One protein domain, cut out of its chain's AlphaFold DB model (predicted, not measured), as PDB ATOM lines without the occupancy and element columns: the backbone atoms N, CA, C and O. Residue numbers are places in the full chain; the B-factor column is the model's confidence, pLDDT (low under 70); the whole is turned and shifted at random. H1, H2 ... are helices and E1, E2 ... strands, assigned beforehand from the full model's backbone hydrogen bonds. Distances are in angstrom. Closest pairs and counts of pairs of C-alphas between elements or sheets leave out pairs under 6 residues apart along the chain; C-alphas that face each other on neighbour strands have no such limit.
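What this domain is: This is residues 57 to 157 of the 902 residues of an uncharacterized protein of Rahnella sp. SAP-1 (UniProt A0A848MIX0). A twisted three-stranded sheet, E3 E2 E7, forms one layer; over one of its faces lie H1 and the small sheet E1 E6, and beyond them, on the side away from E3 E2 E7, is the little hairpin of E4 and E5. The two larger sheets make a small sandwich, two sheets face to face. The printed part has 101 residues, in the order E1 E2 E3 H1 E4 E5 E6 E7; the neighbour strands are antiparallel and the class is mixed, helices and strands. It is compact, with a radius of gyration of the C-alphas of 13.1 A and spans of 39 by 35 by 21 A.

Where its parts are: Find C-alpha 73 at (-35.458, -3.347, 6.450); from there E2 runs 22.7 A to residue 80. Beside it are E3, residues 86 to 92, 17.1 A, and E7, residues 148 to 155, 22.2 A, ending at (-33.304, -6.387, 9.669). H1, residues 103 to 115, is 18.2 A long. E1, residues 57 to 62, begins at (-13.910, -6.525, -9.449); E6 is residues 138 to 143, E4 123 to 125 and E5 128 to 130.

How they stand to each other: In the sheet E3 E2 E7, look for N 76 and O 90 at 2.8 A, and N 77 and O 151 at 2.8 A. H1 is on it, two layers with the helix on one face, at a height over the sheet of 8.7 A. Every O i to N i+4 pair in H1 is within hydrogen-bond range. H1 touches E6, closest at the C-alphas of Ala 109 and Asn 138, 6.6 A. E1 and E6 pair through N 59 and O 140, 2.9 A, and E4 and E5 through N 123 and O 130, 3.0 A.

The domain as a whole: The C-alphas of Glu 126 and Ala 157 are the two farthest apart, 40.4 A. The printed part has no cut and no long link; residues 81 to 84 are under pLDDT 70.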
ATOM      1  N   GLU A  57     -13.812  -5.077  -9.269       83.69
ATOM      2  CA  GLU A  57     -13.910  -6.525  -9.449       83.69
ATOM      3  C   GLU A  57     -15.205  -7.078  -8.839       83.69
ATOM      4  O   GLU A  57     -15.777  -6.503  -7.906       83.69
ATOM      5  N   GLU A  58     -15.674  -8.196  -9.393       85.06
ATOM      6  CA  GLU A  58     -16.805  -8.955  -8.866       85.06
ATOM      7  C   GLU A  58     -16.468  -9.488  -7.465       85.06
ATOM      8  O   GLU A  58     -15.461 -10.169  -7.261       85.06
ATOM      9  N   ARG A  59     -17.325  -9.183  -6.486       78.19
ATOM     10  CA  ARG A  59     -17.191  -9.655  -5.097       78.19
ATOM     11  C   ARG A  59     -18.296 -10.624  -4.675       78.19
ATOM     12  O   ARG A  59     -18.127 -11.318  -3.678       78.19
ATOM     13  N   GLY A  60     -19.414 -10.686  -5.399       79.62
ATOM     14  CA  GLY A  60     -20.547 -11.567  -5.096       79.62
ATOM     15  C   GLY A  60     -21.842 -11.121  -5.775       79.62
ATOM     16  O   GLY A  60     -21.789 -10.316  -6.698       79.62
ATOM     17  N   TYR A  61     -23.001 -11.618  -5.328       81.31
ATOM     18  CA  TYR A  61     -24.317 -11.168  -5.804       81.31
ATOM     19  C   TYR A  61     -25.307 -10.890  -4.667       81.31
ATOM     20  O   TYR A  61     -25.174 -11.438  -3.573       81.31
ATOM     21  N   ILE A  62     -26.295 -10.031  -4.944       83.19
ATOM     22  CA  ILE A  62     -27.542  -9.947  -4.175       83.19
ATOM     23  C   ILE A  62     -28.493 -11.007  -4.733       83.19
ATOM     24  O   ILE A  62     -28.993 -10.881  -5.854       83.19
ATOM     25  N   ALA A  63     -28.733 -12.049  -3.941       76.56
ATOM     26  CA  ALA A  63     -29.607 -13.164  -4.272       76.56
ATOM     27  C   ALA A  63     -30.892 -13.172  -3.424       76.56
ATOM     28  O   ALA A  63     -30.911 -12.729  -2.274       76.56
ATOM     29  N   SER A  64     -31.956 -13.731  -3.995       78.62
ATOM     30  CA  SER A  64     -33.280 -13.886  -3.392       78.62
ATOM     31  C   SER A  64     -33.834 -15.287  -3.650       78.62
ATOM     32  O   SER A  64     -33.520 -15.919  -4.660       78.62
ATOM     33  N   LYS A  65     -34.673 -15.772  -2.732       73.81
ATOM     34  CA  LYS A  65     -35.406 -17.048  -2.848       73.81
ATOM     35  C   LYS A  65     -36.909 -16.904  -2.583       73.81
ATOM     36  O   LYS A  65     -37.614 -17.900  -2.496       73.81
ATOM     37  N   GLY A  66     -37.391 -15.670  -2.437       82.44
ATOM     38  CA  GLY A  66     -38.770 -15.377  -2.077       82.44
ATOM     39  C   GLY A  66     -38.946 -13.936  -1.608       82.44
ATOM     40  O   GLY A  66     -38.031 -13.113  -1.693       82.44
ATOM     41  N   GLU A  67     -40.149 -13.632  -1.142       87.62
ATOM     42  CA  GLU A  67     -40.544 -12.288  -0.718       87.62
ATOM     43  C   GLU A  67     -40.030 -11.953   0.687       87.62
ATOM     44  O   GLU A  67     -39.838 -12.851   1.509       87.62
ATOM     45  N   LEU A  68     -39.827 -10.669   0.982       85.12
ATOM     46  CA  LEU A  68     -39.452 -10.206   2.321       85.12
ATOM     47  C   LEU A  68     -40.605 -10.305   3.321       85.12
ATOM     48  O   LEU A  68     -41.778 -10.177   2.970       85.12
ATOM     49  N   LEU A  69     -40.255 -10.432   4.603       83.06
ATOM     50  CA  LEU A  69     -41.207 -10.258   5.694       83.06
ATOM     51  C   LEU A  69     -41.636  -8.782   5.760       83.06
ATOM     52  O   LEU A  69     -40.791  -7.887   5.822       83.06
ATOM     53  N   ALA A  70     -42.945  -8.522   5.757       82.56
ATOM     54  CA  ALA A  70     -43.488  -7.164   5.781       82.56
ATOM     55  C   ALA A  70     -42.978  -6.362   6.995       82.56
ATOM     56  O   ALA A  70     -42.933  -6.874   8.112       82.56
ATOM     57  N   GLY A  71     -42.592  -5.101   6.768       84.19
ATOM     58  CA  GLY A  71     -42.017  -4.225   7.798       84.19
ATOM     59  C   GLY A  71     -40.529  -4.457   8.099       84.19
ATOM     60  O   GLY A  71     -39.998  -3.814   8.999       84.19
ATOM     61  N   SER A  72     -39.851  -5.341   7.361       87.19
ATOM     62  CA  SER A  72     -38.402  -5.552   7.496       87.19
ATOM     63  C   SER A  72     -37.599  -4.537   6.680       87.19
ATOM     64  O   SER A  72     -38.004  -4.155   5.580       87.19
ATOM     65  N   ALA A  73     -36.427  -4.155   7.181       88.69
ATOM     66  CA  ALA A  73     -35.458  -3.347   6.450       88.69
ATOM     67  C   ALA A  73     -34.446  -4.235   5.711       88.69
ATOM     68  O   ALA A  73     -34.122  -5.337   6.148       88.69
ATOM     69  N   LEU A  74     -33.888  -3.737   4.616       88.00
ATOM     70  CA  LEU A  74     -32.719  -4.298   3.946       88.00
ATOM     71  C   LEU A  74     -31.500  -3.457   4.301       88.00
ATOM     72  O   LEU A  74     -31.487  -2.256   4.034       88.00
ATOM     73  N   VAL A  75     -30.464  -4.082   4.851       88.62
ATOM     74  CA  VAL A  75     -29.201  -3.416   5.182       88.62
ATOM     75  C   VAL A  75     -28.094  -3.999   4.315       88.62
ATOM     76  O   VAL A  75     -27.835  -5.197   4.364       88.62
ATOM     77  N   PHE A  76     -27.433  -3.150   3.533       90.12
ATOM     78  CA  PHE A  76     -26.223  -3.461   2.775       90.12
ATOM     79  C   PHE A  76     -25.036  -2.733   3.412       90.12
ATOM     80  O   PHE A  76     -25.128  -1.549   3.739       90.12
ATOM     81  N   GLU A  77     -23.913  -3.421   3.584       91.00
ATOM     82  CA  GLU A  77     -22.720  -2.879   4.232       91.00
ATOM     83  C   GLU A  77     -21.461  -3.167   3.418       91.00
ATOM     84  O   GLU A  77     -21.230  -4.300   2.994       91.00
ATOM     85  N   VAL A  78     -20.602  -2.156   3.267       88.62
ATOM     86  CA  VAL A  78     -19.229  -2.319   2.774       88.62
ATOM     87  C   VAL A  78     -18.287  -2.300   3.972       88.62
ATOM     88  O   VAL A  78     -18.355  -1.396   4.810       88.62
ATOM     89  N   ARG A  79     -17.411  -3.301   4.063       85.75
ATOM     90  CA  ARG A  79     -16.543  -3.561   5.218       85.75
ATOM     91  C   ARG A  79     -15.108  -3.838   4.784       85.75
ATOM     92  O   ARG A  79     -14.858  -4.338   3.688       85.75
ATOM     93  N   ASP A  80     -14.161  -3.544   5.663       81.12
ATOM     94  CA  ASP A  80     -12.769  -3.954   5.492       81.12
ATOM     95  C   ASP A  80     -12.601  -5.469   5.697       81.12
ATOM     96  O   ASP A  80     -13.060  -6.039   6.683       81.12
ATOM     97  N   ARG A  81     -11.918  -6.130   4.761       68.88
ATOM     98  CA  ARG A  81     -11.755  -7.591   4.696       68.88
ATOM     99  C   ARG A  81     -10.758  -8.144   5.724       68.88
ATOM    100  O   ARG A  81     -10.698  -9.357   5.905       68.88
ATOM    101  N   GLY A  82      -9.948  -7.294   6.360       62.31
ATOM    102  CA  GLY A  82      -8.967  -7.695   7.373       62.31
ATOM    103  C   GLY A  82      -9.422  -7.439   8.809       62.31
ATOM    104  O   GLY A  82      -9.162  -8.267   9.678       62.31
ATOM    105  N   SER A  83     -10.089  -6.307   9.034       63.62
ATOM    106  CA  SER A  83     -10.498  -5.785  10.346       63.62
ATOM    107  C   SER A  83     -12.004  -5.858  10.609       63.62
ATOM    108  O   SER A  83     -12.421  -5.606  11.736       63.62
ATOM    109  N   ASP A  84     -12.824  -6.190   9.600       67.38
ATOM    110  CA  ASP A  84     -14.299  -6.163   9.662       67.38
ATOM    111  C   ASP A  84     -14.874  -4.759   9.971       67.38
ATOM    112  O   ASP A  84     -16.051  -4.593  10.289       67.38
ATOM    113  N   GLN A  85     -14.054  -3.705   9.851       78.31
ATOM    114  CA  GLN A  85     -14.492  -2.335  10.098       78.31
ATOM    115  C   GLN A  85     -15.495  -1.891   9.025       78.31
ATOM    116  O   GLN A  85     -15.182  -1.884   7.830       78.31
ATOM    117  N   LEU A  86     -16.678  -1.460   9.465       87.19
ATOM    118  CA  LEU A  86     -17.700  -0.842   8.624       87.19
ATOM    119  C   LEU A  86     -17.156   0.424   7.941       87.19
ATOM    120  O   LEU A  86     -16.576   1.287   8.600       87.19
ATOM    121  N   LYS A  87     -17.344   0.525   6.621       91.62
ATOM    122  CA  LYS A  87     -16.946   1.680   5.796       91.62
ATOM    123  C   LYS A  87     -18.157   2.432   5.250       91.62
ATOM    124  O   LYS A  87     -18.176   3.653   5.285       91.62
ATOM    125  N   GLU A  88     -19.178   1.703   4.801       94.81
ATOM    126  CA  GLU A  88     -20.480   2.251   4.407       94.81
ATOM    127  C   GLU A  88     -21.598   1.325   4.896       94.81
ATOM    128  O   GLU A  88     -21.449   0.103   4.846       94.81
ATOM    129  N   ARG A  89     -22.731   1.899   5.315       94.88
ATOM    130  CA  ARG A  89     -24.002   1.195   5.543       94.88
ATOM    131  C   ARG A  89     -25.095   1.907   4.758       94.88
ATOM    132  O   ARG A  89     -25.187   3.130   4.805       94.88
ATOM    133  N   ILE A  90     -25.928   1.131   4.079       94.44
ATOM    134  CA  ILE A  90     -27.051   1.582   3.262       94.44
ATOM    135  C   ILE A  90     -28.273   0.796   3.718       94.44
ATOM    136  O   ILE A  90     -28.281  -0.432   3.637       94.44
ATOM    137  N   THR A  91     -29.292   1.501   4.205       93.75
ATOM    138  CA  THR A  91     -30.548   0.893   4.655       93.75
ATOM    139  C   THR A  91     -31.680   1.308   3.724       93.75
ATOM    140  O   THR A  91     -31.888   2.493   3.466       93.75
ATOM    141  N   LEU A  92     -32.421   0.322   3.230       92.81
ATOM    142  CA  LEU A  92     -33.639   0.478   2.444       92.81
ATOM    143  C   LEU A  92     -34.803  -0.111   3.247       92.81
ATOM    144  O   LEU A  92     -34.688  -1.216   3.765       92.81
ATOM    145  N   ASN A  93     -35.934   0.591   3.304       92.44
ATOM    146  CA  ASN A  93     -37.170   0.104   3.917       92.44
ATOM    147  C   ASN A  93     -38.223  -0.061   2.807       92.44
ATOM    148  O   ASN A  93     -38.849   0.938   2.449       92.44
ATOM    149  N   PRO A  94     -38.384  -1.255   2.204       89.00
ATOM    150  CA  PRO A  94     -39.366  -1.466   1.144       89.00
ATOM    151  C   PRO A  94     -40.798  -1.299   1.662       89.00
ATOM    152  O   PRO A  94     -41.126  -1.729   2.772       89.00
ATOM    153  N   GLY A  95     -41.673  -0.723   0.839       87.81
ATOM    154  CA  GLY A  95     -43.111  -0.723   1.092       87.81
ATOM    155  C   GLY A  95     -43.694  -2.143   1.115       87.81
ATOM    156  O   GLY A  95     -43.109  -3.094   0.597       87.81
ATOM    157  N   SER A  96     -44.899  -2.301   1.667       83.69
ATOM    158  CA  SER A  96     -45.575  -3.607   1.763       83.69
ATOM    159  C   SER A  96     -45.857  -4.279   0.409       83.69
ATOM    160  O   SER A  96     -45.985  -5.495   0.362       83.69
ATOM    161  N   ALA A  97     -45.914  -3.507  -0.682       86.81
ATOM    162  CA  ALA A  97     -46.037  -4.001  -2.058       86.81
ATOM    163  C   ALA A  97     -44.681  -4.212  -2.774       86.81
ATOM    164  O   ALA A  97     -44.642  -4.671  -3.913       86.81
ATOM    165  N   GLU A  98     -43.561  -3.867  -2.132       90.19
ATOM    166  CA  GLU A  98     -42.209  -3.910  -2.710       90.19
ATOM    167  C   GLU A  98     -41.381  -5.118  -2.237       90.19
ATOM    168  O   GLU A  98     -40.253  -5.326  -2.685       90.19
ATOM    169  N   THR A  99     -41.951  -5.946  -1.358       89.00
ATOM    170  CA  THR A  99     -41.327  -7.143  -0.773       89.00
ATOM    171  C   THR A  99     -41.083  -8.275  -1.775       89.00
ATOM    172  O   THR A  99     -40.343  -9.201  -1.450       89.00
ATOM    173  N   GLY A 100     -41.688  -8.227  -2.968       89.00
ATOM    174  CA  GLY A 100     -41.684  -9.312  -3.956       89.00
ATOM    175  C   GLY A 100     -40.288  -9.797  -4.367       89.00
ATOM    176  O   GLY A 100     -39.338  -9.016  -4.464       89.00
ATOM    177  N   GLN A 101     -40.158 -11.097  -4.652       87.31
ATOM    178  CA  GLN A 101     -38.864 -11.797  -4.746       87.31
ATOM    179  C   GLN A 101     -37.864 -11.260  -5.788       87.31
ATOM    180  O   GLN A 101     -36.658 -11.455  -5.625       87.31
ATOM    181  N   TYR A 102     -38.350 -10.598  -6.844       92.00
ATOM    182  CA  TYR A 102     -37.541  -9.932  -7.878       92.00
ATOM    183  C   TYR A 102     -37.464  -8.409  -7.689       92.00
ATOM    184  O   TYR A 102     -36.583  -7.758  -8.250       92.00
ATOM    185  N   THR A 103     -38.383  -7.847  -6.900       92.31
ATOM    186  CA  THR A 103     -38.537  -6.413  -6.651       92.31
ATOM    187  C   THR A 103     -37.521  -5.936  -5.623       92.31
ATOM    188  O   THR A 103     -36.786  -4.983  -5.880       92.31
ATOM    189  N   TRP A 104     -37.412  -6.627  -4.487       90.69
ATOM    190  CA  TRP A 104     -36.525  -6.192  -3.411       90.69
ATOM    191  C   TRP A 104     -35.023  -6.223  -3.771       90.69
ATOM    192  O   TRP A 104     -34.333  -5.270  -3.399       90.69
ATOM    193  N   PRO A 105     -34.481  -7.197  -4.544       90.62
ATOM    194  CA  PRO A 105     -33.067  -7.182  -4.937       90.62
ATOM    195  C   PRO A 105     -32.757  -6.050  -5.919       90.62
ATOM    196  O   PRO A 105     -31.720  -5.402  -5.801       90.62
ATOM    197  N   TYR A 106     -33.685  -5.773  -6.844       94.62
ATOM    198  CA  TYR A 106     -33.616  -4.632  -7.756       94.62
ATOM    199  C   TYR A 106     -33.598  -3.304  -6.989       94.62
ATOM    200  O   TYR A 106     -32.739  -2.455  -7.239       94.62
ATOM    201  N   LEU A 107     -34.510  -3.129  -6.025       94.50
ATOM    202  CA  LEU A 107     -34.573  -1.919  -5.205       94.50
ATOM    203  C   LEU A 107     -33.324  -1.757  -4.330       94.50
ATOM    204  O   LEU A 107     -32.816  -0.640  -4.225       94.50
ATOM    205  N   LEU A 108     -32.772  -2.842  -3.774       93.12
ATOM    206  CA  LEU A 108     -31.520  -2.784  -3.015       93.12
ATOM    207  C   LEU A 108     -30.332  -2.421  -3.911       93.12
ATOM    208  O   LEU A 108     -29.576  -1.513  -3.579       93.12
ATOM    209  N   ALA A 109     -30.198  -3.053  -5.077       94.81
ATOM    210  CA  ALA A 109     -29.158  -2.724  -6.053       94.81
ATOM    211  C   ALA A 109     -29.247  -1.258  -6.527       94.81
ATOM    212  O   ALA A 109     -28.230  -0.567  -6.635       94.81
ATOM    213  N   LYS A 110     -30.469  -0.749  -6.734       96.19
ATOM    214  CA  LYS A 110     -30.752   0.661  -7.037       96.19
ATOM    215  C   LYS A 110     -30.376   1.589  -5.874       96.19
ATOM    216  O   LYS A 110     -29.736   2.611  -6.114       96.19
ATOM    217  N   ALA A 111     -30.714   1.232  -4.633       95.75
ATOM    218  CA  ALA A 111     -30.347   1.994  -3.438       95.75
ATOM    219  C   ALA A 111     -28.823   2.046  -3.235       95.75
ATOM    220  O   ALA A 111     -28.278   3.122  -2.995       95.75
ATOM    221  N   VAL A 112     -28.121   0.922  -3.418       95.25
ATOM    222  CA  VAL A 112     -26.654   0.863  -3.328       95.25
ATOM    223  C   VAL A 112     -26.001   1.708  -4.422       95.25
ATOM    224  O   VAL A 112     -25.129   2.514  -4.113       95.25
ATOM    225  N   ASN A 113     -26.455   1.624  -5.677       94.88
ATOM    226  CA  ASN A 113     -25.929   2.476  -6.753       94.88
ATOM    227  C   ASN A 113     -26.165   3.979  -6.529       94.88
ATOM    228  O   ASN A 113     -25.370   4.782  -7.017       94.88
ATOM    229  N   ALA A 114     -27.234   4.354  -5.820       94.31
ATOM    230  CA  ALA A 114     -27.564   5.746  -5.521       94.31
ATOM    231  C   ALA A 114     -26.819   6.314  -4.299       94.31
ATOM    232  O   ALA A 114     -26.527   7.506  -4.279       94.31
ATOM    233  N   GLN A 115     -26.531   5.489  -3.284       95.56
ATOM    234  CA  GLN A 115     -25.997   5.943  -1.989       95.56
ATOM    235  C   GLN A 115     -24.518   5.595  -1.758       95.56
ATOM    236  O   GLN A 115     -23.845   6.271  -0.985       95.56
ATOM    237  N   SER A 116     -23.997   4.547  -2.401       93.62
ATOM    238  CA  SER A 116     -22.641   4.048  -2.154       93.62
ATOM    239  C   SER A 116     -21.586   4.808  -2.956       93.62
ATOM    240  O   SER A 116     -21.746   5.041  -4.160       93.62
ATOM    241  N   THR A 117     -20.439   5.099  -2.344       92.00
ATOM    242  CA  THR A 117     -19.210   5.442  -3.076       92.00
ATOM    243  C   THR A 117     -18.386   4.178  -3.356       92.00
ATOM    244  O   THR A 117     -17.832   4.011  -4.451       92.00
ATOM    245  N   LEU A 118     -18.376   3.225  -2.417       92.06
ATOM    246  CA  LEU A 118     -17.510   2.046  -2.460       92.06
ATOM    247  C   LEU A 118     -18.072   0.849  -3.239       92.06
ATOM    248  O   LEU A 118     -17.288   0.010  -3.666       92.06
ATOM    249  N   ALA A 119     -19.366   0.762  -3.534       92.69
ATOM    250  CA  ALA A 119     -19.997  -0.374  -4.213       92.69
ATOM    251  C   ALA A 119     -20.811   0.039  -5.446       92.69
ATOM    252  O   ALA A 119     -21.381   1.126  -5.518       92.69
ATOM    253  N   ARG A 120     -20.887  -0.853  -6.432       94.50
ATOM    254  CA  ARG A 120     -21.869  -0.803  -7.522       94.50
ATOM    255  C   ARG A 120     -22.532  -2.165  -7.657       94.50
ATOM    256  O   ARG A 120     -21.900  -3.172  -7.351       94.50
ATOM    257  N   VAL A 121     -23.793  -2.198  -8.071       93.94
ATOM    258  CA  VAL A 121     -24.601  -3.422  -8.117       93.94
ATOM    259  C   VAL A 121     -25.401  -3.506  -9.411       93.94
ATOM    260  O   VAL A 121     -25.944  -2.507  -9.884       93.94
ATOM    261  N   GLY A 122     -25.479  -4.706  -9.975       93.19
ATOM    262  CA  GLY A 122     -26.176  -4.998 -11.218       93.19
ATOM    263  C   GLY A 122     -25.280  -5.689 -12.240       93.19
ATOM    264  O   GLY A 122     -24.084  -5.908 -12.017       93.19
ATOM    265  N   GLU A 123     -25.868  -5.997 -13.386       93.81
ATOM    266  CA  GLU A 123     -25.143  -6.540 -14.529       93.81
ATOM    267  C   GLU A 123     -24.268  -5.457 -15.170       93.81
ATOM    268  O   GLU A 123     -24.667  -4.293 -15.257       93.81
ATOM    269  N   TRP A 124     -23.076  -5.829 -15.642       85.56
ATOM    270  CA  TRP A 124     -22.226  -4.927 -16.417       85.56
ATOM    271  C   TRP A 124     -22.673  -4.929 -17.883       85.56
ATOM    272  O   TRP A 124     -22.349  -5.840 -18.644       85.56
ATOM    273  N   GLN A 125     -23.439  -3.910 -18.268       86.69
ATOM    274  CA  GLN A 125     -24.046  -3.773 -19.594       86.69
ATOM    275  C   GLN A 125     -23.855  -2.338 -20.107       86.69
ATOM    276  O   GLN A 125     -24.047  -1.378 -19.362       86.69
ATOM    277  N   GLU A 126     -23.480  -2.181 -21.381       83.56
ATOM    278  CA  GLU A 126     -23.327  -0.869 -22.049       83.56
ATOM    279  C   GLU A 126     -22.424   0.135 -21.287       83.56
ATOM    280  O   GLU A 126     -22.635   1.344 -21.329       83.56
ATOM    281  N   GLY A 127     -21.407  -0.364 -20.572       81.19
ATOM    282  CA  GLY A 127     -20.479   0.463 -19.787       81.19
ATOM    283  C   GLY A 127     -21.018   0.942 -18.431       81.19
ATOM    284  O   GLY A 127     -20.405   1.808 -17.808       81.19
ATOM    285  N   ALA A 128     -22.143   0.394 -17.962       85.81
ATOM    286  CA  ALA A 128     -22.760   0.727 -16.682       85.81
ATOM    287  C   ALA A 128     -23.133  -0.527 -15.872       85.81
ATOM    288  O   ALA A 128     -23.353  -1.607 -16.416       85.81
ATOM    289  N   TYR A 129     -23.260  -0.360 -14.553       90.38
ATOM    290  CA  TYR A 129     -23.831  -1.369 -13.658       90.38
ATOM    291  C   TYR A 129     -25.350  -1.167 -13.596       90.38
ATOM    292  O   TYR A 129     -25.813  -0.166 -13.042       90.38
ATOM    293  N   ARG A 130     -26.126  -2.074 -14.197       94.44
ATOM    294  CA  ARG A 130     -27.590  -1.963 -14.308       94.44
ATOM    295  C   ARG A 130     -28.290  -2.929 -13.341       94.44
ATOM    296  O   ARG A 130     -28.184  -4.139 -13.533       94.44
ATOM    297  N   PRO A 131     -29.006  -2.429 -12.313       96.00
ATOM    298  CA  PRO A 131     -29.866  -3.253 -11.468       96.00
ATOM    299  C   PRO A 131     -30.907  -4.009 -12.294       96.00
ATOM    300  O   PRO A 131     -31.642  -3.400 -13.074       96.00
ATOM    301  N   ALA A 132     -30.994  -5.321 -12.092       93.94
ATOM    302  CA  ALA A 132     -31.914  -6.199 -12.808       93.94
ATOM    303  C   ALA A 132     -33.110  -6.577 -11.920       93.94
ATOM    304  O   ALA A 132     -32.939  -6.830 -10.726       93.94
ATOM    305  N   TYR A 133     -34.311  -6.690 -12.498       93.38
ATOM    306  CA  TYR A 133     -35.463  -7.334 -11.844       93.38
ATOM    307  C   TYR A 133     -35.254  -8.856 -11.824       93.38
ATOM    308  O   TYR A 133     -35.824  -9.604 -12.612       93.38
ATOM    309  N   SER A 134     -34.351  -9.303 -10.954       90.19
ATOM    310  CA  SER A 134     -33.868 -10.678 -10.889       90.19
ATOM    311  C   SER A 134     -33.493 -11.057  -9.464       90.19
ATOM    312  O   SER A 134     -32.932 -10.259  -8.711       90.19
ATOM    313  N   SER A 135     -33.754 -12.316  -9.120       84.50
ATOM    314  CA  SER A 135     -33.385 -12.923  -7.845       84.50
ATOM    315  C   SER A 135     -31.920 -13.376  -7.780       84.50
ATOM    316  O   SER A 135     -31.533 -13.982  -6.785       84.50
ATOM    317  N   TYR A 136     -31.104 -13.114  -8.811       83.00
ATOM    318  CA  TYR A 136     -29.682 -13.489  -8.826       83.00
ATOM    319  C   TYR A 136     -28.757 -12.563  -9.638       83.00
ATOM    320  O   TYR A 136     -27.602 -12.406  -9.259       83.00
ATOM    321  N   LEU A 137     -29.216 -11.916 -10.718       89.62
ATOM    322  CA  LEU A 137     -28.342 -11.161 -11.648       89.62
ATOM    323  C   LEU A 137     -27.736  -9.860 -11.073       89.62
ATOM    324  O   LEU A 137     -26.967  -9.173 -11.740       89.62
ATOM    325  N   ASN A 138     -28.052  -9.500  -9.827       91.06
ATOM    326  CA  ASN A 138     -27.562  -8.286  -9.174       91.06
ATOM    327  C   ASN A 138     -26.151  -8.482  -8.577       91.06
ATOM    328  O   ASN A 138     -25.964  -8.474  -7.358       91.06
ATOM    329  N   THR A 139     -25.153  -8.660  -9.448       90.88
ATOM    330  CA  THR A 139     -23.724  -8.781  -9.096       90.88
ATOM    331  C   THR A 139     -23.199  -7.523  -8.398       90.88
ATOM    332  O   THR A 139     -23.544  -6.411  -8.787       90.88
ATOM    333  N   VAL A 140     -22.354  -7.682  -7.377       89.75
ATOM    334  CA  VAL A 140     -21.782  -6.607  -6.549       89.75
ATOM    335  C   VAL A 140     -20.302  -6.395  -6.881       89.75
ATOM    336  O   VAL A 140     -19.512  -7.342  -6.898       89.75
ATOM    337  N   TRP A 141     -19.927  -5.134  -7.094       91.81
ATOM    338  CA  TRP A 141     -18.646  -4.701  -7.654       91.81
ATOM    339  C   TRP A 141     -17.954  -3.674  -6.745       91.81
ATOM    340  O   TRP A 141     -18.413  -2.529  -6.621       91.81
ATOM    341  N   LEU A 142     -16.825  -4.047  -6.135       89.94
ATOM    342  CA  LEU A 142     -16.018  -3.171  -5.263       89.94
ATOM    343  C   LEU A 142     -14.672  -2.823  -5.941       89.94
ATOM    344  O   LEU A 142     -14.247  -3.568  -6.823       89.94
ATOM    345  N   PRO A 143     -13.993  -1.716  -5.573       90.75
ATOM    346  CA  PRO A 143     -12.662  -1.379  -6.080       90.75
ATOM    347  C   PRO A 143     -11.667  -2.527  -5.876       90.75
ATOM    348  O   PRO A 143     -11.594  -3.098  -4.786       90.75
ATOM    349  N   ALA A 144     -10.920  -2.868  -6.927       82.69
ATOM    350  CA  ALA A 144      -9.974  -3.988  -6.908       82.69
ATOM    351  C   ALA A 144      -8.662  -3.669  -6.163       82.69
ATOM    352  O   ALA A 144      -7.913  -4.566  -5.783       82.69
ATOM    353  N   ASP A 145      -8.386  -2.385  -5.942       81.81
ATOM    354  CA  ASP A 145      -7.231  -1.852  -5.218       81.81
ATOM    355  C   ASP A 145      -7.449  -1.749  -3.698       81.81
ATOM    356  O   ASP A 145      -6.485  -1.568  -2.954       81.81
ATOM    357  N   LEU A 146      -8.689  -1.897  -3.218       81.06
ATOM    358  CA  LEU A 146      -9.021  -1.821  -1.794       81.06
ATOM    359  C   LEU A 146      -9.357  -3.207  -1.210       81.06
ATOM    360  O   LEU A 146     -10.085  -3.986  -1.835       81.06
ATOM    361  N   PRO A 147      -8.916  -3.519   0.028       79.94
ATOM    362  CA  PRO A 147      -9.211  -4.780   0.706       79.94
ATOM    363  C   PRO A 147     -10.643  -4.783   1.268       79.94
ATOM    364  O   PRO A 147     -10.855  -4.988   2.458       79.94
ATOM    365  N   LEU A 148     -11.642  -4.538   0.422       82.31
ATOM    366  CA  LEU A 148     -13.049  -4.459   0.809       82.31
ATOM    367  C   LEU A 148     -13.796  -5.759   0.515       82.31
ATOM    368  O   LEU A 148     -13.563  -6.427  -0.499       82.31
ATOM    369  N   ASN A 149     -14.751  -6.059   1.388       82.38
ATOM    370  CA  ASN A 149     -15.829  -7.009   1.158       82.38
ATOM    371  C   ASN A 149     -17.184  -6.307   1.370       82.38
ATOM    372  O   ASN A 149     -17.236  -5.175   1.858       82.38
ATOM    373  N   PHE A 150     -18.282  -6.972   1.022       83.06
ATOM    374  CA  PHE A 150     -19.628  -6.525   1.374       83.06
ATOM    375  C   PHE A 150     -20.379  -7.610   2.147       83.06
ATOM    376  O   PHE A 150     -20.010  -8.784   2.128       83.06
ATOM    377  N   THR A 151     -21.456  -7.205   2.806       80.31
ATOM    378  CA  THR A 151     -22.499  -8.099   3.310       80.31
ATOM    379  C   THR A 151     -23.857  -7.426   3.128       80.31
ATOM    380  O   THR A 151     -23.935  -6.204   2.989       80.31
ATOM    381  N   TYR A 152     -24.933  -8.205   3.112       83.06
ATOM    382  CA  TYR A 152     -26.279  -7.670   3.272       83.06
ATOM    383  C   TYR A 152     -27.126  -8.620   4.116       83.06
ATOM    384  O   TYR A 152     -26.919  -9.834   4.106       83.06
ATOM    385  N   TYR A 153     -28.069  -8.057   4.862       79.12
ATOM    386  CA  TYR A 153     -29.003  -8.800   5.697       79.12
ATOM    387  C   TYR A 153     -30.362  -8.098   5.745       79.12
ATOM    388  O   TYR A 153     -30.490  -6.923   5.392       79.12
ATOM    389  N   ILE A 154     -31.383  -8.832   6.176       81.38
ATOM    390  CA  ILE A 154     -32.728  -8.304   6.406       81.38
ATOM    391  C   ILE A 154     -32.866  -8.045   7.900       81.38
ATOM    392  O   ILE A 154     -32.754  -8.979   8.689       81.38
ATOM    393  N   ASP A 155     -33.063  -6.788   8.285       85.62
ATOM    394  CA  ASP A 155     -33.304  -6.387   9.669       85.62
ATOM    395  C   ASP A 155     -34.801  -6.491   9.980       85.62
ATOM    396  O   ASP A 155     -35.640  -5.950   9.257       85.62
ATOM    397  N   HIS A 156     -35.141  -7.229  11.030       85.62
ATOM    398  CA  HIS A 156     -36.514  -7.573  11.397       85.62
ATOM    399  C   HIS A 156     -36.596  -7.826  12.909       85.62
ATOM    400  O   HIS A 156     -35.586  -8.141  13.536       85.62
ATOM    401  N   ALA A 157     -37.798  -7.780  13.497       85.94
ATOM    402  CA  ALA A 157     -38.005  -7.837  14.955       85.94
ATOM    403  C   ALA A 157     -37.189  -8.936  15.679       85.94
ATOM    404  O   ALA A 157     -36.480  -8.654  16.643       85.94
TER     405      ALA A 157